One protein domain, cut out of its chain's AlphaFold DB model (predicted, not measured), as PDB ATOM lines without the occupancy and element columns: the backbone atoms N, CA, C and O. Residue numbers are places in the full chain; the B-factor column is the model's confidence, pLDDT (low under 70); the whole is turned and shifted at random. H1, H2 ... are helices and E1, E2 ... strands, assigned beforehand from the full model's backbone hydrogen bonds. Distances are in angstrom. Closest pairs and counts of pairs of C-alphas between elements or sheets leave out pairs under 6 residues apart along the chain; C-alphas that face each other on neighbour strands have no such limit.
ATOM      1  N   GLN A  42      45.327  18.231  10.992       70.12
ATOM      2  CA  GLN A  42      44.893  19.558  10.488       70.12
ATOM      3  C   GLN A  42      45.362  20.769  11.318       70.12
ATOM      4  O   GLN A  42      44.592  21.697  11.579       70.12
ATOM      5  N   LYS A  43      46.648  20.792  11.693       73.25
ATOM      6  CA  LYS A  43      47.281  21.888  12.455       73.25
ATOM      7  C   LYS A  43      46.775  22.049  13.899       73.25
ATOM      8  O   LYS A  43      47.077  23.068  14.518       73.25
ATOM      9  N   LEU A  44      46.043  21.067  14.428       77.81
ATOM     10  CA  LEU A  44      45.742  20.944  15.851       77.81
ATOM     11  C   LEU A  44      46.622  19.873  16.488       77.81
ATOM     12  O   LEU A  44      46.567  18.705  16.103       77.81
ATOM     13  N   SER A  45      47.398  20.278  17.489       75.75
ATOM     14  CA  SER A  45      48.287  19.403  18.258       75.75
ATOM     15  C   SER A  45      47.735  19.079  19.636       75.75
ATOM     16  O   SER A  45      47.047  19.898  20.243       75.75
ATOM     17  N   PHE A  46      48.126  17.932  20.188       76.81
ATOM     18  CA  PHE A  46      47.837  17.586  21.581       76.81
ATOM     19  C   PHE A  46      48.316  18.667  22.555       76.81
ATOM     20  O   PHE A  46      49.406  19.223  22.421       76.81
ATOM     21  N   GLY A  47      47.479  18.979  23.543       75.44
ATOM     22  CA  GLY A  47      47.725  20.010  24.550       75.44
ATOM     23  C   GLY A  47      47.573  21.449  24.052       75.44
ATOM     24  O   GLY A  47      47.618  22.369  24.876       75.44
ATOM     25  N   GLN A  48      47.366  21.670  22.749       80.56
ATOM     26  CA  GLN A  48      47.173  23.005  22.191       80.56
ATOM     27  C   GLN A  48      45.899  23.632  22.746       80.56
ATOM     28  O   GLN A  48      44.834  23.014  22.733       80.56
ATOM     29  N   VAL A  49      46.019  24.877  23.207       84.94
ATOM     30  CA  VAL A  49      44.883  25.655  23.698       84.94
ATOM     31  C   VAL A  49      43.991  26.049  22.525       84.94
ATOM     32  O   VAL A  49      44.451  26.637  21.546       84.94
ATOM     33  N   ILE A  50      42.708  25.746  22.649       87.69
ATOM     34  CA  ILE A  50      41.668  26.080  21.693       87.69
ATOM     35  C   ILE A  50      41.043  27.423  22.059       87.69
ATOM     36  O   ILE A  50      40.574  27.624  23.180       87.69
ATOM     37  N   THR A  51      41.001  28.329  21.082       89.69
ATOM     38  CA  THR A  51      40.252  29.588  21.161       89.69
ATOM     39  C   THR A  51      39.266  29.692  19.995       89.69
ATOM     40  O   THR A  51      39.477  29.054  18.957       89.69
ATOM     41  N   PRO A  52      38.196  30.500  20.114       89.94
ATOM     42  CA  PRO A  52      37.270  30.737  19.007       89.94
ATOM     43  C   PRO A  52      37.959  31.256  17.739       89.94
ATOM     44  O   PRO A  52      37.603  30.847  16.635       89.94
ATOM     45  N   GLU A  53      38.972  32.115  17.880       90.44
ATOM     46  CA  GLU A  53      39.743  32.657  16.757       90.44
ATOM     47  C   GLU A  53      40.534  31.559  16.045       90.44
ATOM     48  O   GLU A  53      40.534  31.505  14.814       90.44
ATOM     49  N   LEU A  54      41.161  30.652  16.806       89.94
ATOM     50  CA  LEU A  54      41.869  29.505  16.245       89.94
ATOM     51  C   LEU A  54      40.904  28.602  15.471       89.94
ATOM     52  O   LEU A  54      41.167  28.300  14.309       89.94
ATOM     53  N   LEU A  55      39.769  28.229  16.071       90.88
ATOM     54  CA  LEU A  55      38.764  27.394  15.405       90.88
ATOM     55  C   LEU A  55      38.255  28.044  14.118       90.88
ATOM     56  O   LEU A  55      38.228  27.397  13.072       90.88
ATOM     57  N   SER A  56      37.939  29.341  14.169       90.12
ATOM     58  CA  SER A  56      37.515  30.098  12.993       90.12
ATOM     59  C   SER A  56      38.590  30.124  11.907       90.12
ATOM     60  O   SER A  56      38.254  30.011  10.732       90.12
ATOM     61  N   SER A  57      39.869  30.262  12.271       88.75
ATOM     62  CA  SER A  57      40.980  30.266  11.308       88.75
ATOM     63  C   SER A  57      41.198  28.909  10.633       88.75
ATOM     64  O   SER A  57      41.687  28.852   9.507       88.75
ATOM     65  N   LEU A  58      40.811  27.825  11.310       86.62
ATOM     66  CA  LEU A  58      40.908  26.450  10.819       86.62
ATOM     67  C   LEU A  58      39.618  25.966  10.140       86.62
ATOM     68  O   LEU A  58      39.566  24.823   9.691       86.62
ATOM     69  N   GLY A  59      38.574  26.803  10.078       89.06
ATOM     70  CA  GLY A  59      37.260  26.407   9.562       89.06
ATOM     71  C   GLY A  59      36.580  25.326  10.408       89.06
ATOM     72  O   GLY A  59      35.734  24.590   9.911       89.06
ATOM     73  N   MET A  60      36.961  25.193  11.678       91.00
ATOM     74  CA  MET A  60      36.445  24.170  12.577       91.00
ATOM     75  C   MET A  60      35.323  24.706  13.455       91.00
ATOM     76  O   MET A  60      35.273  25.885  13.809       91.00
ATOM     77  N   THR A  61      34.427  23.811  13.851       91.81
ATOM     78  CA  THR A  61      33.261  24.143  14.667       91.81
ATOM     79  C   THR A  61      33.189  23.255  15.897       91.81
ATOM     80  O   THR A  61      33.436  22.052  15.824       91.81
ATOM     81  N   LYS A  62      32.849  23.863  17.038       91.25
ATOM     82  CA  LYS A  62      32.530  23.148  18.275       91.25
ATOM     83  C   LYS A  62      31.168  22.471  18.119       91.25
ATOM     84  O   LYS A  62      30.181  23.123  17.775       91.25
ATOM     85  N   ALA A  63      31.115  21.172  18.391       86.50
ATOM     86  CA  ALA A  63      29.876  20.421  18.494       86.50
ATOM     87  C   ALA A  63      29.046  20.926  19.681       86.50
ATOM     88  O   ALA A  63      29.581  21.375  20.698       86.50
ATOM     89  N   LYS A  64      27.720  20.839  19.564       83.31
ATOM     90  CA  LYS A  64      26.821  21.215  20.654       83.31
ATOM     91  C   LYS A  64      27.072  20.301  21.861       83.31
ATOM     92  O   LYS A  64      26.952  19.089  21.731       83.31
ATOM     93  N   SER A  65      27.406  20.891  23.005       81.00
ATOM     94  CA  SER A  65      27.639  20.206  24.280       81.00
ATOM     95  C   SER A  65      27.182  21.115  25.418       81.00
ATOM     96  O   SER A  65      27.367  22.330  25.332       81.00
ATOM     97  N   ASP A  66      26.606  20.532  26.468       79.19
ATOM     98  CA  ASP A  66      26.283  21.241  27.714       79.19
ATOM     99  C   ASP A  66      27.506  21.324  28.651       79.19
ATOM    100  O   ASP A  66      27.496  22.038  29.658       79.19
ATOM    101  N   ASN A  67      28.586  20.609  28.315       82.25
ATOM    102  CA  ASN A  67      29.835  20.591  29.056       82.25
ATOM    103  C   ASN A  67      30.871  21.520  28.399       82.25
ATOM    104  O   ASN A  67      31.504  21.201  27.396       82.25
ATOM    105  N   GLU A  68      31.091  22.686  29.004       82.06
ATOM    106  CA  GLU A  68      32.103  23.645  28.536       82.06
ATOM    107  C   GLU A  68      33.545  23.198  28.812       82.06
ATOM    108  O   GLU A  68      34.479  23.717  28.201       82.06
ATOM    109  N   LYS A  69      33.743  22.228  29.710       82.75
ATOM    110  CA  LYS A  69      35.064  21.667  30.016       82.75
ATOM    111  C   LYS A  69      35.418  20.479  29.142       82.75
ATOM    112  O   LYS A  69      36.600  20.170  29.047       82.75
ATOM    113  N   CYS A  70      34.431  19.832  28.525       85.94
ATOM    114  CA  CYS A  70      34.683  18.784  27.558       85.94
ATOM    115  C   CYS A  70      33.716  18.807  26.376       85.94
ATOM    116  O   CYS A  70      32.504  18.665  26.536       85.94
ATOM    117  N   TYR A  71      34.261  18.959  25.175       89.25
ATOM    118  CA  TYR A  71      33.475  19.047  23.950       89.25
ATOM    119  C   TYR A  71      34.259  18.546  22.744       89.25
ATOM    120  O   TYR A  71      35.485  18.471  22.765       89.25
ATOM    121  N   TYR A  72      33.536  18.247  21.667       91.31
ATOM    122  CA  TYR A  72      34.141  17.893  20.391       91.31
ATOM    123  C   TYR A  72      34.243  19.097  19.462       91.31
ATOM    124  O   TYR A  72      33.396  19.992  19.474       91.31
ATOM    125  N   VAL A  73      35.266  19.090  18.624       91.88
ATOM    126  CA  VAL A  73      35.476  20.021  17.519       91.88
ATOM    127  C   VAL A  73      35.673  19.205  16.247       91.88
ATOM    128  O   VAL A  73      36.279  18.137  16.283       91.88
ATOM    129  N   SER A  74      35.175  19.692  15.115       91.50
ATOM    130  CA  SER A  74      35.435  19.080  13.810       91.50
ATOM    131  C   SER A  74      35.374  20.095  12.677       91.50
ATOM    132  O   SER A  74      34.814  21.188  12.822       91.50
ATOM    133  N   ASN A  75      35.960  19.735  11.534       89.88
ATOM    134  CA  ASN A  75      35.788  20.478  10.294       89.88
ATOM    135  C   ASN A  75      34.511  19.978   9.580       89.88
ATOM    136  O   ASN A  75      34.487  18.827   9.147       89.88
ATOM    137  N   PRO A  76      33.459  20.806   9.431       86.94
ATOM    138  CA  PRO A  76      32.196  20.394   8.817       86.94
ATOM    139  C   PRO A  76      32.300  20.100   7.310       86.94
ATOM    140  O   PRO A  76      31.400  19.462   6.756       86.94
ATOM    141  N   GLU A  77      33.364  20.559   6.646       86.56
ATOM    142  CA  GLU A  77      33.649  20.260   5.238       86.56
ATOM    143  C   GLU A  77      34.271  18.869   5.056       86.56
ATOM    144  O   GLU A  77      34.165  18.292   3.976       86.56
ATOM    145  N   LEU A  78      34.871  18.303   6.113       84.94
ATOM    146  CA  LEU A  78      35.411  16.946   6.103       84.94
ATOM    147  C   LEU A  78      34.428  15.972   6.740       84.94
ATOM    148  O   LEU A  78      34.304  15.854   7.963       84.94
ATOM    149  N   SER A  79      33.727  15.256   5.878       89.00
ATOM    150  CA  SER A  79      32.741  14.272   6.285       89.00
ATOM    151  C   SER A  79      32.766  13.062   5.377       89.00
ATOM    152  O   SER A  79      33.009  13.198   4.179       89.00
ATOM    153  N   TYR A  80      32.370  11.925   5.929       90.94
ATOM    154  CA  TYR A  80      32.171  10.690   5.188       90.94
ATOM    155  C   TYR A  80      30.751  10.166   5.383       90.94
ATOM    156  O   TYR A  80      30.012  10.604   6.272       90.94
ATOM    157  N   ILE A  81      30.352   9.240   4.515       92.31
ATOM    158  CA  ILE A  81      29.070   8.551   4.623       92.31
ATOM    159  C   ILE A  81      29.299   7.216   5.320       92.31
ATOM    160  O   ILE A  81      29.765   6.249   4.719       92.31
ATOM    161  N   ASP A  82      28.943   7.171   6.597       90.62
ATOM    162  CA  ASP A  82      28.883   5.943   7.366       90.62
ATOM    163  C   ASP A  82      27.658   5.116   6.952       90.62
ATOM    164  O   ASP A  82      26.541   5.632   6.837       90.62
ATOM    165  N   LYS A  83      27.847   3.808   6.763       86.19
ATOM    166  CA  LYS A  83      26.776   2.906   6.309       86.19
ATOM    167  C   LYS A  83      25.610   2.805   7.298       86.19
ATOM    168  O   LYS A  83      24.485   2.555   6.875       86.19
ATOM    169  N   LYS A  84      25.869   2.950   8.600       87.62
ATOM    170  CA  LYS A  84      24.883   2.784   9.678       87.62
ATOM    171  C   LYS A  84      24.306   4.117  10.142       87.62
ATOM    172  O   LYS A  84      23.122   4.186  10.463       87.62
ATOM    173  N   TYR A  85      25.128   5.156  10.197       87.00
ATOM    174  CA  TYR A  85      24.789   6.427  10.837       87.00
ATOM    175  C   TYR A  85      24.678   7.604   9.853       87.00
ATOM    176  O   TYR A  85      24.321   8.706  10.264       87.00
ATOM    177  N   GLY A  86      24.942   7.387   8.561       91.38
ATOM    178  CA  GLY A  86      24.859   8.420   7.531       91.38
ATOM    179  C   GLY A  86      26.048   9.379   7.559       91.38
ATOM    180  O   GLY A  86      27.176   8.980   7.831       91.38
ATOM    181  N   LYS A  87      25.815  10.656   7.237       92.12
ATOM    182  CA  LYS A  87      26.888  11.658   7.173       92.12
ATOM    183  C   LYS A  87      27.505  11.878   8.560       92.12
ATOM    184  O   LYS A  87      26.820  12.350   9.466       92.12
ATOM    185  N   ARG A  88      28.800  11.601   8.701       90.50
ATOM    186  CA  ARG A  88      29.582  11.802   9.930       90.50
ATOM    187  C   ARG A  88      30.809  12.660   9.657       90.50
ATOM    188  O   ARG A  88      31.271  12.736   8.524       90.50
ATOM    189  N   ALA A  89      31.326  13.314  10.695       90.50
ATOM    190  CA  ALA A  89      32.617  13.988  10.609       90.50
ATOM    191  C   ALA A  89      33.716  12.950  10.362       90.50
ATOM    192  O   ALA A  89      33.712  11.899  10.999       90.50
ATOM    193  N   SER A  90      34.648  13.246   9.458       89.38
ATOM    194  CA  SER A  90      35.749  12.322   9.170       89.38
ATOM    195  C   SER A  90      36.720  12.201  10.346       89.38
ATOM    196  O   SER A  90      37.253  11.121  10.602       89.38
ATOM    197  N   VAL A  91      36.910  13.306  11.079       89.44
ATOM    198  CA  VAL A  91      37.743  13.387  12.284       89.44
ATOM    199  C   VAL A  91      37.063  14.245  13.350       89.44
ATOM    200  O   VAL A  91      36.508  15.306  13.043       89.44
ATOM    201  N   LEU A  92      37.122  13.794  14.602       90.94
ATOM    202  CA  LEU A  92      36.703  14.542  15.786       90.94
ATOM    203  C   LEU A  92      37.911  14.839  16.676       90.94
ATOM    204  O   LEU A  92      38.718  13.959  16.953       90.94
ATOM    205  N   TYR A  93      37.993  16.062  17.183       89.88
ATOM    206  CA  TYR A  93      38.953  16.455  18.210       89.88
ATOM    207  C   TYR A  93      38.211  16.586  19.527       89.88
ATOM    208  O   TYR A  93      37.284  17.389  19.631       89.88
ATOM    209  N   GLN A  94      38.613  15.824  20.532       89.50
ATOM    210  CA  GLN A  94      38.106  15.992  21.882       89.50
ATOM    211  C   GLN A  94      38.929  17.054  22.595       89.50
ATOM    212  O   GLN A  94      40.160  16.983  22.656       89.50
ATOM    213  N   ILE A  95      38.237  18.040  23.140       88.38
ATOM    214  CA  ILE A  95      38.829  19.152  23.861       88.38
ATOM    215  C   ILE A  95      38.492  18.993  25.337       88.38
ATOM    216  O   ILE A  95      37.314  18.926  25.669       88.38
ATOM    217  N   ILE A  96      39.503  18.965  26.207       85.81
ATOM    218  CA  ILE A  96      39.357  18.940  27.670       85.81
ATOM    219  C   ILE A  96      40.044  20.181  28.240       85.81
ATOM    220  O   ILE A  96      41.186  20.472  27.893       85.81
ATOM    221  N   ASP A  97      39.340  20.944  29.077       85.06
ATOM    222  CA  ASP A  97      39.820  22.209  29.653       85.06
ATOM    223  C   ASP A  97      40.400  23.165  28.588       85.06
ATOM    224  O   ASP A  97      41.449  23.790  28.763       85.06
ATOM    225  N   ASN A  98      39.694  23.269  27.453       85.38
ATOM    226  CA  ASN A  98      40.092  24.036  26.266       85.38
ATOM    227  C   ASN A  98      41.425  23.605  25.643       85.38
ATOM    228  O   ASN A  98      42.063  24.413  24.974       85.38
ATOM    229  N   LYS A  99      41.860  22.357  25.826       85.25
ATOM    230  CA  LYS A  99      43.044  21.803  25.163       85.25
ATOM    231  C   LYS A  99      42.706  20.549  24.377       85.25
ATOM    232  O   LYS A  99      41.907  19.738  24.833       85.25
ATOM    233  N   VAL A 100      43.327  20.375  23.211       85.06
ATOM    234  CA  VAL A 100      43.190  19.140  22.422       85.06
ATOM    235  C   VAL A 100      43.722  17.970  23.242       85.06
ATOM    236  O   VAL A 100      44.893  17.952  23.617       85.06
ATOM    237  N   ALA A 101      42.861  17.006  23.530       82.69
ATOM    238  CA  ALA A 101      43.175  15.868  24.380       82.69
ATOM    239  C   ALA A 101      43.252  14.564  23.576       82.69
ATOM    240  O   ALA A 101      44.133  13.741  23.825       82.69
ATOM    241  N   LEU A 102      42.366  14.418  22.588       87.75
ATOM    242  CA  LEU A 102      42.231  13.222  21.765       87.75
ATOM    243  C   LEU A 102      41.822  13.596  20.335       87.75
ATOM    244  O   LEU A 102      41.112  14.581  20.118       87.75
ATOM    245  N   ILE A 103      42.272  12.804  19.365       88.50
ATOM    246  CA  ILE A 103      41.837  12.851  17.966       88.50
ATOM    247  C   ILE A 103      41.240  11.483  17.630       88.50
ATOM    248  O   ILE A 103      41.915  10.472  17.790       88.50
ATOM    249  N   ASN A 104      39.995  11.472  17.161       90.50
ATOM    250  CA  ASN A 104      39.251  10.284  16.753       90.50
ATOM    251  C   ASN A 104      39.059  10.301  15.229       90.50
ATOM    252  O   ASN A 104      38.412  11.205  14.690       90.50
ATOM    253  N   ILE A 105      39.618   9.310  14.538       90.00
ATOM    254  CA  ILE A 105      39.502   9.107  13.089       90.00
ATOM    255  C   ILE A 105      38.379   8.104  12.813       90.00
ATOM    256  O   ILE A 105      38.385   6.993  13.345       90.00
ATOM    257  N   GLN A 106      37.431   8.493  11.960       90.69
ATOM    258  CA  GLN A 106      36.264   7.673  11.587       90.69
ATOM    259  C   GLN A 106      36.219   7.346  10.090       90.69
ATOM    260  O   GLN A 106      35.576   6.384   9.684       90.69
ATOM    261  N   ASP A 107      36.877   8.151   9.256       90.00
ATOM    262  CA  ASP A 107      36.827   8.020   7.803       90.00
ATOM    263  C   ASP A 107      37.843   6.982   7.286       90.00
ATOM    264  O   ASP A 107      39.048   7.172   7.470       90.00
ATOM    265  N   PRO A 108      37.400   5.922   6.583       89.06
ATOM    266  CA  PRO A 108      38.283   4.911   5.990       89.06
ATOM    267  C   PRO A 108      39.296   5.454   4.979       89.06
ATOM    268  O   PRO A 108      40.305   4.803   4.705       89.06
ATOM    269  N   SER A 109      39.032   6.622   4.388       85.31
ATOM    270  CA  SER A 109      39.931   7.238   3.410       85.31
ATOM    271  C   SER A 109      41.119   7.966   4.037       85.31
ATOM    272  O   SER A 109      42.053   8.305   3.315       85.31
ATOM    273  N   ILE A 110      41.111   8.190   5.356       81.25
ATOM    274  CA  ILE A 110      42.189   8.888   6.056       81.25
ATOM    275  C   ILE A 110      43.209   7.856   6.550       81.25
ATOM    276  O   ILE A 110      42.898   7.098   7.474       81.25
ATOM    277  N   PRO A 111      44.425   7.820   5.973       72.12
ATOM    278  CA  PRO A 111      45.493   7.013   6.524       72.12
ATOM    279  C   PRO A 111      45.984   7.596   7.842       72.12
ATOM    280  O   PRO A 111      46.091   8.813   8.024       72.12
ATOM    281  N   PHE A 112      46.300   6.702   8.765       75.19
ATOM    282  CA  PHE A 112      46.820   7.022  10.080       75.19
ATOM    283  C   PHE A 112      48.082   6.194  10.372       75.19
ATOM    284  O   PHE A 112      48.335   5.193   9.714       75.19
ATOM    285  N   TYR A 113      48.897   6.650  11.332       72.75
ATOM    286  CA  TYR A 113      50.153   6.058  11.823       72.75
ATOM    287  C   TYR A 113      50.466   4.632  11.327       72.75
ATOM    288  O   TYR A 113      49.778   3.672  11.684       72.75
ATOM    289  N   LYS A 114      51.569   4.506  10.570       75.00
ATOM    290  CA  LYS A 114      52.003   3.282   9.866       75.00
ATOM    291  C   LYS A 114      51.014   2.780   8.801       75.00
ATOM    292  O   LYS A 114      50.859   1.574   8.636       75.00
ATOM    293  N   ASP A 115      50.390   3.715   8.087       77.81
ATOM    294  CA  ASP A 115      49.482   3.467   6.958       77.81
ATOM    295  C   ASP A 115      48.285   2.562   7.308       77.81
ATOM    296  O   ASP A 115      47.827   1.767   6.487       77.81
ATOM    297  N   ILE A 116      47.793   2.667   8.545       86.12
ATOM    298  CA  ILE A 116      46.594   1.976   9.018       86.12
ATOM    299  C   ILE A 116      45.373   2.879   8.858       86.12
ATOM    300  O   ILE A 116      45.383   4.035   9.278       86.12
ATOM    301  N   ASN A 117      44.286   2.317   8.337       91.00
ATOM    302  CA  ASN A 117      43.020   3.011   8.117       91.00
ATOM    303  C   ASN A 117      41.874   2.348   8.893       91.00
ATOM    304  O   ASN A 117      41.913   1.156   9.218       91.00
ATOM    305  N   VAL A 118      40.790   3.103   9.097       91.75
ATOM    306  CA  VAL A 118      39.489   2.520   9.457       91.75
ATOM    307  C   VAL A 118      39.081   1.501   8.384       91.75
ATOM    308  O   VAL A 118      39.219   1.747   7.185       91.75
ATOM    309  N   GLY A 119      38.610   0.333   8.817       93.19
ATOM    310  CA  GLY A 119      38.279  -0.817   7.975       93.19
ATOM    311  C   GLY A 119      39.436  -1.787   7.713       93.19
ATOM    312  O   GLY A 119      39.212  -2.839   7.122       93.19
ATOM    313  N   ASN A 120      40.670  -1.488   8.136       95.31
ATOM    314  CA  ASN A 120      41.749  -2.482   8.084       95.31
ATOM    315  C   ASN A 120      41.486  -3.642   9.045       95.31
ATOM    316  O   ASN A 120      40.844  -3.473  10.085       95.31
ATOM    317  N   SER A 121      42.003  -4.823   8.704       96.19
ATOM    318  CA  SER A 121      41.859  -5.990   9.567       96.19
ATOM    319  C   SER A 121      42.739  -5.856  10.808       96.19
ATOM    320  O   SER A 121      43.836  -5.299  10.754       96.19
ATOM    321  N   ALA A 122      42.307  -6.436  11.926       95.56
ATOM    322  CA  ALA A 122      43.108  -6.468  13.149       95.56
ATOM    323  C   ALA A 122      44.504  -7.096  12.946       95.56
ATOM    324  O   ALA A 122      45.479  -6.695  13.581       95.56
ATOM    325  N   THR A 123      44.620  -8.049  12.018       94.12
ATOM    326  CA  THR A 123      45.894  -8.672  11.635       94.12
ATOM    327  C   THR A 123      46.828  -7.689  10.931       94.12
ATOM    328  O   THR A 123      48.032  -7.705  11.192       94.12
ATOM    329  N   ASP A 124      46.297  -6.815  10.072       94.31
ATOM    330  CA  ASP A 124      47.092  -5.774   9.412       94.31
ATOM    331  C   ASP A 124      47.629  -4.772  10.436       94.31
ATOM    332  O   ASP A 124      48.815  -4.435  10.404       94.31
ATOM    333  N   VAL A 125      46.797  -4.387  11.411       93.19
ATOM    334  CA  VAL A 125      47.208  -3.537  12.540       93.19
ATOM    335  C   VAL A 125      48.336  -4.200  13.334       93.19
ATOM    336  O   VAL A 125      49.387  -3.594  13.544       93.19
ATOM    337  N   MET A 126      48.164  -5.467  13.729       92.00
ATOM    338  CA  MET A 126      49.184  -6.226  14.465       92.00
ATOM    339  C   MET A 126      50.525  -6.262  13.725       92.00
ATOM    340  O   MET A 126      51.584  -6.016  14.309       92.00
ATOM    341  N   LYS A 127      50.475  -6.502  12.411       90.81
ATOM    342  CA  LYS A 127      51.653  -6.550  11.546       90.81
ATOM    343  C   LYS A 127      52.340  -5.192  11.430       90.81
ATOM    344  O   LYS A 127      53.565  -5.138  11.530       90.81
ATOM    345  N   ALA A 128      51.590  -4.105  11.247       88.12
ATOM    346  CA  ALA A 128      52.161  -2.759  11.182       88.12
ATOM    347  C   ALA A 128      52.912  -2.399  12.474       88.12
ATOM    348  O   ALA A 128      53.918  -1.685  12.459       88.12
ATOM    349  N   HIS A 129      52.490  -2.948  13.610       87.25
ATOM    350  CA  HIS A 129      53.137  -2.709  14.897       87.25
ATOM    351  C   HIS A 129      54.201  -3.720  15.308       87.25
ATOM    352  O   HIS A 129      54.692  -3.616  16.423       87.25
ATOM    353  N   ASN A 130      54.631  -4.628  14.426       85.94
ATOM    354  CA  ASN A 130      55.613  -5.672  14.759       85.94
ATOM    355  C   ASN A 130      55.248  -6.436  16.045       85.94
ATOM    356  O   ASN A 130      56.121  -6.777  16.838       85.94
ATOM    357  N   ASP A 131      53.953  -6.675  16.260       81.94
ATOM    358  CA  ASP A 131      53.404  -7.313  17.458       81.94
ATOM    359  C   ASP A 131      53.533  -6.520  18.779       81.94
ATOM    360  O   ASP A 131      53.218  -7.044  19.848       81.94
ATOM    361  N   GLU A 132      53.936  -5.246  18.736       86.50
ATOM    362  CA  GLU A 132      54.103  -4.379  19.915       86.50
ATOM    363  C   GLU A 132      52.790  -3.687  20.343       86.50
ATOM    364  O   GLU A 132      52.766  -2.498  20.663       86.50
ATOM    365  N   LEU A 133      51.678  -4.426  20.353       91.38
ATOM    366  CA  LEU A 133      50.355  -3.928  20.754       91.38
ATOM    367  C   LEU A 133      49.902  -4.561  22.061       91.38
ATOM    368  O   LEU A 133      50.216  -5.709  22.326       91.38
ATOM    369  N   SER A 134      49.112  -3.867  22.867       93.25
ATOM    370  CA  SER A 134      48.305  -4.521  23.905       93.25
ATOM    371  C   SER A 134      46.899  -4.781  23.374       93.25
ATOM    372  O   SER A 134      46.450  -4.111  22.449       93.25
ATOM    373  N   TYR A 135      46.222  -5.771  23.935       94.31
ATOM    374  CA  TYR A 135      44.833  -6.107  23.646       94.31
ATOM    375  C   TYR A 135      44.006  -5.928  24.909       94.31
ATOM    376  O   TYR A 135      44.435  -6.359  25.982       94.31
ATOM    377  N   GLU A 136      42.822  -5.346  24.768       93.31
ATOM    378  CA  GLU A 136      41.850  -5.186  25.846       93.31
ATOM    379  C   GLU A 136      40.432  -5.335  25.293       93.31
ATOM    380  O   GLU A 136      40.087  -4.714  24.295       93.31
ATOM    381  N   ILE A 137      39.599  -6.164  25.918       91.44
ATOM    382  CA  ILE A 137      38.178  -6.251  25.556       91.44
ATOM    383  C   ILE A 137      37.454  -4.987  26.004       91.44
ATOM    384  O   ILE A 137      37.623  -4.558  27.145       91.44
ATOM    385  N   ASP A 138      36.599  -4.443  25.134       84.69
ATOM    386  CA  ASP A 138      35.755  -3.310  25.500       84.69
ATOM    387  C   ASP A 138      34.899  -3.684  26.718       84.69
ATOM    388  O   ASP A 138      34.252  -4.734  26.760       84.69
ATOM    389  N   LYS A 139      34.881  -2.822  27.734       78.50
ATOM    390  CA  LYS A 139      34.188  -3.076  29.007       78.50
ATOM    391  C   LYS A 139      32.686  -3.361  28.864       78.50
ATOM    392  O   LYS A 139      32.087  -3.913  29.790       78.50
ATOM    393  N   TYR A 140      32.070  -2.989  27.743       78.62
ATOM    394  CA  TYR A 140      30.671  -3.255  27.418       78.62
ATOM    395  C   TYR A 140      30.476  -4.491  26.519       78.62
ATOM    396  O   TYR A 140      29.336  -4.921  26.332       78.62
ATOM    397  N   ALA A 141      31.549  -5.105  26.006       79.12
ATOM    398  CA  ALA A 141      31.511  -6.281  25.137       79.12
ATOM    399  C   ALA A 141      31.821  -7.579  25.903       79.12
ATOM    400  O   ALA A 141      32.964  -7.991  26.079       79.12
ATOM    401  N   VAL A 142      30.772  -8.279  26.341       71.50
ATOM    402  CA  VAL A 142      30.904  -9.530  27.119       71.50
ATOM    403  C   VAL A 142      31.481 -10.685  26.283       71.50
ATOM    404  O   VAL A 142      32.175 -11.554  26.816       71.50
ATOM    405  N   ASP A 143      31.204 -10.699  24.981       77.69
ATOM    406  CA  ASP A 143      31.596 -11.727  24.008       77.69
ATOM    407  C   ASP A 143      32.881 -11.394  23.226       77.69
ATOM    408  O   ASP A 143      33.410 -12.248  22.509       77.69
ATOM    409  N   GLY A 144      33.415 -10.181  23.401       80.12
ATOM    410  CA  GLY A 144      34.579  -9.690  22.669       80.12
ATOM    411  C   GLY A 144      34.298  -9.367  21.199       80.12
ATOM    412  O   GLY A 144      35.244  -9.360  20.411       80.12
ATOM    413  N   ASP A 145      33.036  -9.098  20.826       89.50
ATOM    414  CA  ASP A 145      32.701  -8.536  19.504       89.50
ATOM    415  C   ASP A 145      33.358  -7.159  19.295       89.50
ATOM    416  O   ASP A 145      33.665  -6.787  18.162       89.50
ATOM    417  N   TYR A 146      33.648  -6.454  20.398       93.00
ATOM    418  CA  TYR A 146      34.431  -5.222  20.431       93.00
ATOM    419  C   TYR A 146      35.632  -5.360  21.364       93.00
ATOM    420  O   TYR A 146      35.523  -5.864  22.488       93.00
ATOM    421  N   TYR A 147      36.788  -4.915  20.890       94.25
ATOM    422  CA  TYR A 147      38.028  -4.872  21.655       94.25
ATOM    423  C   TYR A 147      38.968  -3.820  21.075       94.25
ATOM    424  O   TYR A 147      38.822  -3.401  19.929       94.25
ATOM    425  N   ASN A 148      39.979  -3.457  21.850       94.12
ATOM    426  CA  ASN A 148      40.959  -2.452  21.490       94.12
ATOM    427  C   ASN A 148      42.316  -3.109  21.266       94.12
ATOM    428  O   ASN A 148      42.762  -3.943  22.060       94.12
ATOM    429  N   LEU A 149      42.988  -2.711  20.186       94.44
ATOM    430  CA  LEU A 149      44.431  -2.884  20.052       94.44
ATOM    431  C   LEU A 149      45.107  -1.562  20.370       94.44
ATOM    432  O   LEU A 149      44.749  -0.526  19.822       94.44
ATOM    433  N   ILE A 150      46.095  -1.604  21.247       91.94
ATOM    434  CA  ILE A 150      46.624  -0.416  21.899       91.94
ATOM    435  C   ILE A 150      48.125  -0.332  21.639       91.94
ATOM    436  O   ILE A 150      48.884  -1.195  22.086       91.94
ATOM    437  N   ALA A 151      48.569   0.715  20.949       88.06
ATOM    438  CA  ALA A 151      49.982   1.019  20.747       88.06
ATOM    439  C   ALA A 151      50.405   2.185  21.642       88.06
ATOM    440  O   ALA A 151      49.708   3.194  21.719       88.06
ATOM    441  N   ASN A 152      51.582   2.092  22.260       81.31
ATOM    442  CA  ASN A 152      52.190   3.227  22.951       81.31
ATOM    443  C   ASN A 152      53.243   3.873  22.049       81.31
ATOM    444  O   ASN A 152      54.227   3.240  21.667       81.31
ATOM    445  N   VAL A 153      53.048   5.146  21.734       74.94
ATOM    446  CA  VAL A 153      53.984   5.985  20.991       74.94
ATOM    447  C   VAL A 153      54.757   6.833  21.989       74.94
ATOM    448  O   VAL A 153      54.297   7.869  22.468       74.94
ATOM    449  N   ASN A 154      55.965   6.374  22.303       70.19
ATOM    450  CA  ASN A 154      56.886   7.105  23.159       70.19
ATOM    451  C   ASN A 154      57.693   8.105  22.324       70.19
ATOM    452  O   ASN A 154      58.361   7.746  21.349       70.19
ATOM    453  N   PHE A 155      57.680   9.366  22.734       64.88
ATOM    454  CA  PHE A 155      58.533  10.393  22.155       64.88
ATOM    455  C   PHE A 155      59.041  11.324  23.242       64.88
ATOM    456  O   PHE A 155      58.430  11.521  24.286       64.88
ATOM    457  N   LYS A 156      60.183  11.933  22.974       65.75
ATOM    458  CA  LYS A 156      60.827  12.911  23.827       65.75
ATOM    459  C   LYS A 156      60.685  14.278  23.184       65.75
ATOM    460  O   LYS A 156      61.280  14.539  22.148       65.75
ATOM    461  N   VAL A 157      59.972  15.190  23.833       65.81
ATOM    462  CA  VAL A 157      60.015  16.614  23.472       65.81
ATOM    463  C   VAL A 157      61.449  17.130  23.644       65.81
ATOM    464  O   VAL A 157      61.963  17.177  24.765       65.81
ATOM    465  N   ILE A 158      62.110  17.493  22.550       68.94
ATOM    466  CA  ILE A 158      63.466  18.063  22.533       68.94
ATOM    467  C   ILE A 158      63.451  19.594  22.505       68.94
ATOM    468  O   ILE A 158      64.447  20.220  22.870       68.94
ATOM    469  N   LYS A 159      62.315  20.201  22.149       69.81
ATOM    470  CA  LYS A 159      62.099  21.649  22.188       69.81
ATOM    471  C   LYS A 159      60.657  21.951  22.580       69.81
ATOM    472  O   LYS A 159      59.735  21.541  21.891       69.81
ATOM    473  N   GLU A 160      60.453  22.669  23.679       62.19
ATOM    474  CA  GLU A 160      59.103  23.090  24.058       62.19
ATOM    475  C   GLU A 160      58.602  24.185  23.110       62.19
ATOM    476  O   GLU A 160      59.334  25.125  22.778       62.19
ATOM    477  N   SER A 161      57.356  24.048  22.662       60.16
ATOM    478  CA  SER A 161      56.657  25.120  21.960       60.16
ATOM    479  C   SER A 161      56.233  26.197  22.968       60.16
ATOM    480  O   SER A 161      55.904  25.862  24.111       60.16
ATOM    481  N   PRO A 162      56.217  27.484  22.581       67.06
ATOM    482  CA  PRO A 162      55.581  28.529  23.373       67.06
ATOM    483  C   PRO A 162      54.161  28.131  23.790       67.06
ATOM    484  O   PRO A 162      53.467  27.396  23.089       67.06
ATOM    485  N   LEU A 163      53.723  28.609  24.952       55.66
ATOM    486  CA  LEU A 163      52.434  28.229  25.521       55.66
ATOM    487  C   LEU A 163      51.293  28.637  24.571       55.66
ATOM    488  O   LEU A 163      51.109  29.820  24.298       55.66
ATOM    489  N   GLY A 164      50.545  27.649  24.070       54.19
ATOM    490  CA  GLY A 164      49.485  27.847  23.072       54.19
ATOM    491  C   GLY A 164      49.907  27.598  21.618       54.19
ATOM    492  O   GLY A 164      49.047  27.606  20.740       54.19
ATOM    493  N   GLU A 165      51.187  27.330  21.350       60.50
ATOM    494  CA  GLU A 165      51.661  26.902  20.033       60.50
ATOM    495  C   GLU A 165      51.634  25.376  19.873       60.50
ATOM    496  O   GLU A 165      51.741  24.613  20.833       60.50
ATOM    497  N   PHE A 166      51.502  24.944  18.620       58.78
ATOM    498  CA  PHE A 166      51.479  23.544  18.215       58.78
ATOM    499  C   PHE A 166      52.822  22.848  18.475       58.78
ATOM    500  O   PHE A 166      53.895  23.456  18.362       58.78
ATOM    501  N   LEU A 167      52.773  21.559  18.818       61.44
ATOM    502  CA  LEU A 167      53.964  20.717  18.890       61.44
ATOM    503  C   LEU A 167      54.343  20.336  17.455       61.44
ATOM    504  O   LEU A 167      53.490  19.910  16.687       61.44
ATOM    505  N   LYS A 168      55.599  20.556  17.069       64.50
ATOM    506  CA  LYS A 168      56.105  20.237  15.724       64.50
ATOM    507  C   LYS A 168      56.833  18.900  15.738       64.50
ATOM    508  O   LYS A 168      57.429  18.561  16.756       64.50
ATOM    509  N   ASP A 169      56.900  18.223  14.597       63.25
ATOM    510  CA  ASP A 169      57.709  17.004  14.465       63.25
ATOM    511  C   ASP A 169      59.187  17.272  14.815       63.25
ATOM    512  O   ASP A 169      59.783  16.535  15.592       63.25
ATOM    513  N   ASP A 170      59.744  18.413  14.392       68.44
ATOM    514  CA  ASP A 170      61.105  18.850  14.762       68.44
ATOM    515  C   ASP A 170      61.294  19.128  16.269       68.44
ATOM    516  O   ASP A 170      62.417  19.307  16.748       68.44
ATOM    517  N   ASN A 171      60.200  19.216  17.031       67.44
ATOM    518  CA  ASN A 171      60.226  19.427  18.476       67.44
ATOM    519  C   ASN A 171      60.230  18.108  19.256       67.44
ATOM    520  O   ASN A 171      60.360  18.146  20.485       67.44
ATOM    521  N   ILE A 172      60.106  16.959  18.583       64.69
ATOM    522  CA  ILE A 172      60.028  15.637  19.203       64.69
ATOM    523  C   ILE A 172      61.066  14.668  18.625       64.69
ATOM    524  O   ILE A 172      61.405  14.681  17.452       64.69
ATOM    525  N   GLU A 173      61.581  13.797  19.483       67.81
ATOM    526  CA  GLU A 173      62.452  12.679  19.134       67.81
ATOM    527  C   GLU A 173      61.711  11.393  19.513       67.81
ATOM    528  O   GLU A 173      61.488  11.147  20.700       67.81
ATOM    529  N   LEU A 174      61.294  10.576  18.538       67.38
ATOM    530  CA  LEU A 174      60.689   9.267  18.819       67.38
ATOM    531  C   LEU A 174      61.695   8.421  19.610       67.38
ATOM    532  O   LEU A 174      62.825   8.215  19.164       67.38
ATOM    533  N   ASN A 175      61.318   7.973  20.806       59.75
ATOM    534  CA  ASN A 175      62.252   7.331  21.724       59.75
ATOM    535  C   ASN A 175      61.639   6.076  22.328       59.75
ATOM    536  O   ASN A 175      60.665   6.160  23.061       59.75
ATOM    537  N   ASN A 176      62.265   4.919  22.130       56.69
ATOM    538  CA  ASN A 176      61.776   3.665  22.709       56.69
ATOM    539  C   ASN A 176      62.068   3.524  24.220       56.69
ATOM    540  O   ASN A 176      61.804   2.458  24.775       56.69
ATOM    541  N   LYS A 177      62.701   4.513  24.885       47.91
ATOM    542  CA  LYS A 177      63.305   4.318  26.224       47.91
ATOM    543  C   LYS A 177      63.309   5.524  27.195       47.91
ATOM    544  O   LYS A 177      64.057   5.462  28.168       47.91
ATOM    545  N   GLN A 178      62.564   6.619  26.982       44.84
ATOM    546  CA  GLN A 178      62.589   7.784  27.905       44.84
ATOM    547  C   GLN A 178      61.202   8.285  28.332       44.84
ATOM    548  O   GLN A 178      60.272   8.280  27.535       44.84
ATOM    549  N   ASP A 179      61.119   8.783  29.574       40.66
ATOM    550  CA  ASP A 179      59.923   9.358  30.204       40.66
ATOM    551  C   ASP A 179      59.584  10.747  29.648       40.66
ATOM    552  O   ASP A 179      60.046  11.770  30.165       40.66
ATOM    553  N   LYS A 180      58.744  10.798  28.614       48.84
ATOM    554  CA  LYS A 180      57.877  11.948  28.317       48.84
ATOM    555  C   LYS A 180      56.543  11.412  27.795       48.84
ATOM    556  O   LYS A 180      56.543  10.425  27.071       48.84
ATOM    557  N   LEU A 181      55.449  12.038  28.253       51.97
ATOM    558  CA  LEU A 181      54.038  11.668  28.045       51.97
ATOM    559  C   LEU A 181      53.826  10.789  26.797       51.97
ATOM    560  O   LEU A 181      53.835  11.333  25.691       51.97
ATOM    561  N   PRO A 182      53.668   9.459  26.952       67.06
ATOM    562  CA  PRO A 182      53.378   8.600  25.815       67.06
ATOM    563  C   PRO A 182      52.065   9.059  25.192       67.06
ATOM    564  O   PRO A 182      51.114   9.339  25.916       67.06
ATOM    565  N   LEU A 183      52.005   9.146  23.867       76.31
ATOM    566  CA  LEU A 183      50.713   9.102  23.193       76.31
ATOM    567  C   LEU A 183      50.318   7.641  23.084       76.31
ATOM    568  O   LEU A 183      51.156   6.775  22.842       76.31
ATOM    569  N   GLN A 184      49.045   7.366  23.259       83.50
ATOM    570  CA  GLN A 184      48.481   6.052  23.053       83.50
ATOM    571  C   GLN A 184      47.607   6.118  21.814       83.50
ATOM    572  O   GLN A 184      46.896   7.097  21.592       83.50
ATOM    573  N   ILE A 185      47.736   5.095  20.983       87.81
ATOM    574  CA  ILE A 185      46.872   4.863  19.841       87.81
ATOM    575  C   ILE A 185      45.982   3.689  20.213       87.81
ATOM    576  O   ILE A 185      46.499   2.603  20.479       87.81
ATOM    577  N   GLU A 186      44.675   3.891  20.189       92.06
ATOM    578  CA  GLU A 186      43.695   2.826  20.352       92.06
ATOM    579  C   GLU A 186      42.973   2.582  19.032       92.06
ATOM    580  O   GLU A 186      42.307   3.454  18.478       92.06
ATOM    581  N   TYR A 187      43.124   1.371  18.513       93.81
ATOM    582  CA  TYR A 187      42.352   0.875  17.388       93.81
ATOM    583  C   TYR A 187      41.131   0.155  17.952       93.81
ATOM    584  O   TYR A 187      41.266  -0.941  18.499       93.81
ATOM    585  N   HIS A 188      39.955   0.762  17.808       94.31
ATOM    586  CA  HIS A 188      38.683   0.165  18.212       94.31
ATOM    587  C   HIS A 188      38.271  -0.848  17.155       94.31
ATOM    588  O   HIS A 188      37.939  -0.472  16.029       94.31
ATOM    589  N   VAL A 189      38.330  -2.134  17.483       95.56
ATOM    590  CA  VAL A 189      38.055  -3.234  16.557       95.56
ATOM    591  C   VAL A 189      36.674  -3.815  16.820       95.56
ATOM    592  O   VAL A 189      36.297  -4.067  17.962       95.56
ATOM    593  N   LYS A 190      35.945  -4.086  15.737       94.38
ATOM    594  CA  LYS A 190      34.608  -4.679  15.734       94.38
ATOM    595  C   LYS A 190      34.550  -5.966  14.920       94.38
ATOM    596  O   LYS A 190      35.303  -6.134  13.961       94.38
ATOM    597  N   GLY A 191      33.608  -6.854  15.242       92.06
ATOM    598  CA  GLY A 191      33.507  -8.170  14.606       92.06
ATOM    599  C   GLY A 191      34.557  -9.129  15.158       92.06
ATOM    600  O   GLY A 191      35.022 -10.031  14.454       92.06
ATOM    601  N   GLY A 192      35.000  -8.857  16.385       87.56
ATOM    602  CA  GLY A 192      36.015  -9.609  17.089       87.56
ATOM    603  C   GLY A 192      35.510 -10.928  17.651       87.56
ATOM    604  O   GLY A 192      34.351 -11.316  17.526       87.56
ATOM    605  N   GLN A 193      36.429 -11.633  18.295       86.56
ATOM    606  CA  GLN A 193      36.094 -12.707  19.213       86.56
ATOM    607  C   GLN A 193      36.978 -12.554  20.444       86.56
ATOM    608  O   GLN A 193      38.175 -12.270  20.323       86.56
ATOM    609  N   LYS A 194      36.399 -12.761  21.626       87.06
ATOM    610  CA  LYS A 194      37.159 -12.813  22.871       87.06
ATOM    611  C   LYS A 194      38.290 -13.844  22.770       87.06
ATOM    612  O   LYS A 194      38.054 -15.006  22.435       87.06
ATOM    613  N   LEU A 195      39.510 -13.407  23.078       89.56
ATOM    614  CA  LEU A 195      40.659 -14.292  23.268       89.56
ATOM    615  C   LEU A 195      40.576 -14.993  24.639       89.56
ATOM    616  O   LEU A 195      39.637 -14.770  25.406       89.56
ATOM    617  N   SER A 196      41.530 -15.872  24.959       85.06
ATOM    618  CA  SER A 196      41.550 -16.581  26.253       85.06
ATOM    619  C   SER A 196      41.532 -15.628  27.449       85.06
ATOM    620  O   SER A 196      40.887 -15.915  28.457       85.06
ATOM    621  N   ASP A 197      42.187 -14.479  27.300       85.88
ATOM    622  CA  ASP A 197      42.295 -13.435  28.305       85.88
ATOM    623  C   ASP A 197      41.554 -12.174  27.854       85.88
ATOM    624  O   ASP A 197      41.499 -11.857  26.668       85.88
ATOM    625  N   SER A 198      40.987 -11.430  28.808       88.31
ATOM    626  CA  SER A 198      40.367 -10.125  28.518       88.31
ATOM    627  C   SER A 198      41.402  -9.018  28.277       88.31
ATOM    628  O   SER A 198      41.037  -7.949  27.800       88.31
ATOM    629  N   MET A 199      42.663  -9.262  28.643       92.50
ATOM    630  CA  MET A 199      43.790  -8.349  28.475       92.50
ATOM    631  C   MET A 199      45.042  -9.150  28.123       92.50
ATOM    632  O   MET A 199      45.334 -10.145  28.786       92.50
ATOM    633  N   ILE A 200      45.800  -8.705  27.122       92.69
ATOM    634  CA  ILE A 200      47.102  -9.280  26.750       92.69
ATOM    635  C   ILE A 200      48.070  -8.119  26.559       92.69
ATOM    636  O   ILE A 200      47.807  -7.216  25.764       92.69
ATOM    637  N   LYS A 201      49.200  -8.116  27.267       91.94
ATOM    638  CA  LYS A 201      50.221  -7.077  27.069       91.94
ATOM    639  C   LYS A 201      51.039  -7.346  25.810       91.94
ATOM    640  O   LYS A 201      51.194  -8.490  25.392       91.94
ATOM    641  N   ALA A 202      51.695  -6.308  25.298       88.62
ATOM    642  CA  ALA A 202      52.613  -6.409  24.156       88.62
ATOM    643  C   ALA A 202      53.679  -7.514  24.279       88.62
ATOM    644  O   ALA A 202      54.065  -8.124  23.288       88.62
ATOM    645  N   THR A 203      54.130  -7.834  25.493       89.12
ATOM    646  CA  THR A 203      55.133  -8.886  25.732       89.12
ATOM    647  C   THR A 203      54.548 -10.291  25.906       89.12
ATOM    648  O   THR A 203      55.302 -11.237  26.117       89.12
ATOM    649  N   GLU A 204      53.225 -10.437  25.887       93.31
ATOM    650  CA  GLU A 204      52.500 -11.656  26.279       93.31
ATOM    651  C   GLU A 204      51.760 -12.309  25.096       93.31
ATOM    652  O   GLU A 204      51.015 -13.276  25.267       93.31
ATOM    653  N   TRP A 205      51.975 -11.827  23.868       92.81
ATOM    654  CA  TRP A 205      51.379 -12.436  22.684       92.81
ATOM    655  C   TRP A 205      51.896 -13.848  22.425       92.81
ATOM    656  O   TRP A 205      53.098 -14.094  22.312       92.81
ATOM    657  N   THR A 206      50.960 -14.766  22.206       92.62
ATOM    658  CA  THR A 206      51.239 -16.109  21.702       92.62
ATOM    659  C   THR A 206      50.850 -16.206  20.226       92.62
ATOM    660  O   THR A 206      50.076 -15.398  19.710       92.62
ATOM    661  N   ALA A 207      51.369 -17.217  19.524       92.25
ATOM    662  CA  ALA A 207      50.946 -17.493  18.150       92.25
ATOM    663  C   ALA A 207      49.446 -17.835  18.065       92.25
ATOM    664  O   ALA A 207      48.786 -17.477  17.093       92.25
ATOM    665  N   GLU A 208      48.900 -18.492  19.091       91.62
ATOM    666  CA  GLU A 208      47.475 -18.819  19.175       91.62
ATOM    667  C   GLU A 208      46.613 -17.557  19.273       91.62
ATOM    668  O   GLU A 208      45.687 -17.402  18.479       91.62
ATOM    669  N   HIS A 209      46.968 -16.616  20.157       91.75
ATOM    670  CA  HIS A 209      46.273 -15.329  20.274       91.75
ATOM    671  C   HIS A 209      46.209 -14.600  18.928       91.75
ATOM    672  O   HIS A 209      45.139 -14.166  18.507       91.75
ATOM    673  N   LYS A 210      47.340 -14.522  18.214       90.94
ATOM    674  CA  LYS A 210      47.425 -13.846  16.910       90.94
ATOM    675  C   LYS A 210      46.581 -14.535  15.837       90.94
ATOM    676  O   LYS A 210      45.912 -13.861  15.067       90.94
ATOM    677  N   ASN A 211      46.568 -15.867  15.804       90.69
ATOM    678  CA  ASN A 211      45.762 -16.629  14.841       90.69
ATOM    679  C   ASN A 211      44.251 -16.496  15.086       90.69
ATOM    680  O   ASN A 211      43.452 -16.697  14.172       90.69
ATOM    681  N   LEU A 212      43.858 -16.199  16.324       92.00
ATOM    682  CA  LEU A 212      42.471 -15.970  16.715       92.00
ATOM    683  C   LEU A 212      42.052 -14.499  16.587       92.00
ATOM    684  O   LEU A 212      40.872 -14.205  16.779       92.00
ATOM    685  N   LEU A 213      42.971 -13.594  16.247       92.31
ATOM    686  CA  LEU A 213      42.685 -12.177  16.073       92.31
ATOM    687  C   LEU A 213      41.818 -11.960  14.822       92.31
ATOM    688  O   LEU A 213      42.139 -12.429  13.729       92.31
ATOM    689  N   LYS A 214      40.683 -11.279  14.993       94.56
ATOM    690  CA  LYS A 214      39.664 -11.062  13.953       94.56
ATOM    691  C   LYS A 214      39.008  -9.698  14.113       94.56
ATOM    692  O   LYS A 214      39.107  -9.096  15.176       94.56
ATOM    693  N   GLY A 215      38.290  -9.268  13.084       95.50
ATOM    694  CA  GLY A 215      37.556  -8.011  13.081       95.50
ATOM    695  C   GLY A 215      38.264  -6.923  12.286       95.50
ATOM    696  O   GLY A 215      39.383  -7.101  11.792       95.50
ATOM    697  N   GLU A 216      37.568  -5.804  12.159       96.94
ATOM    698  CA  GLU A 216      37.988  -4.631  11.403       96.94
ATOM    699  C   GLU A 216      37.996  -3.407  12.316       96.94
ATOM    700  O   GLU A 216      37.172  -3.288  13.227       96.94
ATOM    701  N   VAL A 217      38.932  -2.495  12.069       95.38
ATOM    702  CA  VAL A 217      39.005  -1.210  12.773       95.38
ATOM    703  C   VAL A 217      37.733  -0.407  12.479       95.38
ATOM    704  O   VAL A 217      37.485  -0.053  11.331       95.38
ATOM    705  N   GLU A 218      36.931  -0.104  13.498       94.00
ATOM    706  CA  GLU A 218      35.742   0.759  13.403       94.00
ATOM    707  C   GLU A 218      36.108   2.238  13.581       94.00
ATOM    708  O   GLU A 218      35.529   3.100  12.923       94.00
ATOM    709  N   SER A 219      37.080   2.542  14.444       92.81
ATOM    710  CA  SER A 219      37.636   3.889  14.608       92.81
ATOM    711  C   SER A 219      39.030   3.840  15.230       92.81
ATOM    712  O   SER A 219      39.450   2.802  15.749       92.81
ATOM    713  N   ILE A 220      39.762   4.951  15.148       91.88
ATOM    714  CA  ILE A 220      41.113   5.073  15.702       91.88
ATOM    715  C   ILE A 220      41.168   6.299  16.600       91.88
ATOM    716  O   ILE A 220      40.914   7.406  16.127       91.88
ATOM    717  N   ASP A 221      41.559   6.105  17.851       90.19
ATOM    718  CA  ASP A 221      41.856   7.184  18.780       90.19
ATOM    719  C   ASP A 221      43.355   7.353  18.944       90.19
ATOM    720  O   ASP A 221      44.113   6.389  19.024       90.19
ATOM    721  N   ILE A 222      43.783   8.603  19.041       85.50
ATOM    722  CA  ILE A 222      45.105   8.952  19.535       85.50
ATOM    723  C   ILE A 222      44.963  10.050  20.578       85.50
ATOM    724  O   ILE A 222      44.269  11.045  20.372       85.50
ATOM    725  N   GLY A 223      45.632   9.880  21.706       81.25
ATOM    726  CA  GLY A 223      45.569  10.833  22.800       81.25
ATOM    727  C   GLY A 223      46.617  10.552  23.856       81.25
ATOM    728  O   GLY A 223      47.355   9.569  23.797       81.25
ATOM    729  N   ILE A 224      46.693  11.437  24.841       72.19
ATOM    730  CA  ILE A 224      47.415  11.129  26.077       72.19
ATOM    731  C   ILE A 224      46.615  10.049  26.838       72.19
ATOM    732  O   ILE A 224      45.396  10.192  26.924       72.19
ATOM    733  N   PRO A 225      47.242   8.992  27.395       63.78
ATOM    734  CA  PRO A 225      46.539   7.872  28.029       63.78
ATOM    735  C   PRO A 225      45.486   8.322  29.043       63.78
ATOM    736  O   PRO A 225      44.358   7.842  29.051       63.78
ATOM    737  N   GLU A 226      45.817   9.330  29.853       59.59
ATOM    738  CA  GLU A 226      44.906   9.900  30.849       59.59
ATOM    739  C   GLU A 226      43.650  10.533  30.223       59.59
ATOM    740  O   GLU A 226      42.596  10.510  30.847       59.59
ATOM    741  N   ALA A 227      43.722  11.062  28.997       58.94
ATOM    742  CA  ALA A 227      42.567  11.616  28.289       58.94
ATOM    743  C   ALA A 227      41.698  10.544  27.624       58.94
ATOM    744  O   ALA A 227      40.481  10.715  27.587       58.94
ATOM    745  N   ILE A 228      42.292   9.446  27.145       54.97
ATOM    746  CA  ILE A 228      41.542   8.337  26.535       54.97
ATOM    747  C   ILE A 228      40.652   7.650  27.585       54.97
ATOM    748  O   ILE A 228      39.483   7.376  27.332       54.97
ATOM    749  N   TYR A 229      41.126   7.508  28.827       48.91
ATOM    750  CA  TYR A 229      40.285   7.012  29.925       48.91
ATOM    751  C   TYR A 229      39.218   8.017  30.407       48.91
ATOM    752  O   TYR A 229      38.233   7.620  31.028       48.91
ATOM    753  N   LEU A 230      39.366   9.319  30.124       48.72
ATOM    754  CA  LEU A 230      38.407  10.366  30.519       48.72
ATOM    755  C   LEU A 230      37.241  10.546  29.526       48.72
ATOM    756  O   LEU A 230      36.366  11.388  29.760       48.72
TER     757      LEU A 230
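What this domain is: This is residues 42 to 230 of the 235 residues of an uncharacterized protein of Psychrobacter sp. JCM 18903 (UniProt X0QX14). Picture one long, strongly twisted and curled sheet of seven strands, with short helix H2 packed on one face and short helix H4 on the opposite face. Two small hairpins extend it: E2 and E3 lead into E4, and E8 and E9 prolong E7; H1 lies off toward the E1 end and H3 off toward the other end. The 189 printed residues hold four helices and eleven strands, in the order H1 E1 E2 E3 E4 E5 H2 E6 E7 E8 E9 E10 H3 E11 H4. The large sheet runs E1 E4 E5 E11 E10 E7 E6, all antiparallel; the class is mixed, helices and strands, with 84 residues, under half, in named elements. The whole is compact, with a radius of gyration of the C-alphas of 17.2 A and spans of 52 by 42 by 28 A.

Where its parts are: Find C-alpha 52 at (37.270, 30.737, 19.007), where H1 begins; it ends at residue 57. Next come E1, residues 70 to 74, E2, 79 to 82, E3, 86 to 89, E4, 91 to 96, 16.4 A long, and E5, 99 to 105, 17.9 A. H2, residues 122 to 128, is 10.0 A long. E6 is residues 134 to 137; E7, 146 to 153, starts at (34.431, -5.222, 20.431) and runs 22.5 A. E8, 155 to 157, E9, 172 to 174, E10, 183 to 190, 22.5 A, and H3, 207 to 211, follow. E11, 216 to 223, is 20.7 A long and bends by 51 degrees at residue 219; H4, 225 to 230, ends at (38.407, 10.366, 30.519).

How they stand to each other: In the large sheet, look for N 73 and O 93 of E1 and E4, 2.8 A apart; N 105 and O 220 of E5 and E11, 2.8 A; and N 151 and O 185 of E7 and E10, 2.8 A. H2 is on the sheet at a height of 8.5 A, over E10 and along it at 15 degrees on the local plane. H4 is on the opposite face, at a height of 6.9 A; the C-alphas of Ala 101 and Ala 227, the closest of E5 and H4, are 5.8 A apart. H2 and H3 are close but not clearly touching, Thr 123 and Lys 210 having C-alphas 7.5 A apart. Every O i to N i+4 pair is within hydrogen-bond range in H1, H2 and H3; in H4, 1 of 2.

The domain as a whole: The C-alphas farthest apart, those of Glu 53 and Glu 208, are 52.1 A apart. The printed part has no cut. The links H1 to E1, E5 to H2, E8 to E9 and E10 to H3 are long. Confidence is under 70 in residues 155 to 182 and 225 to 230.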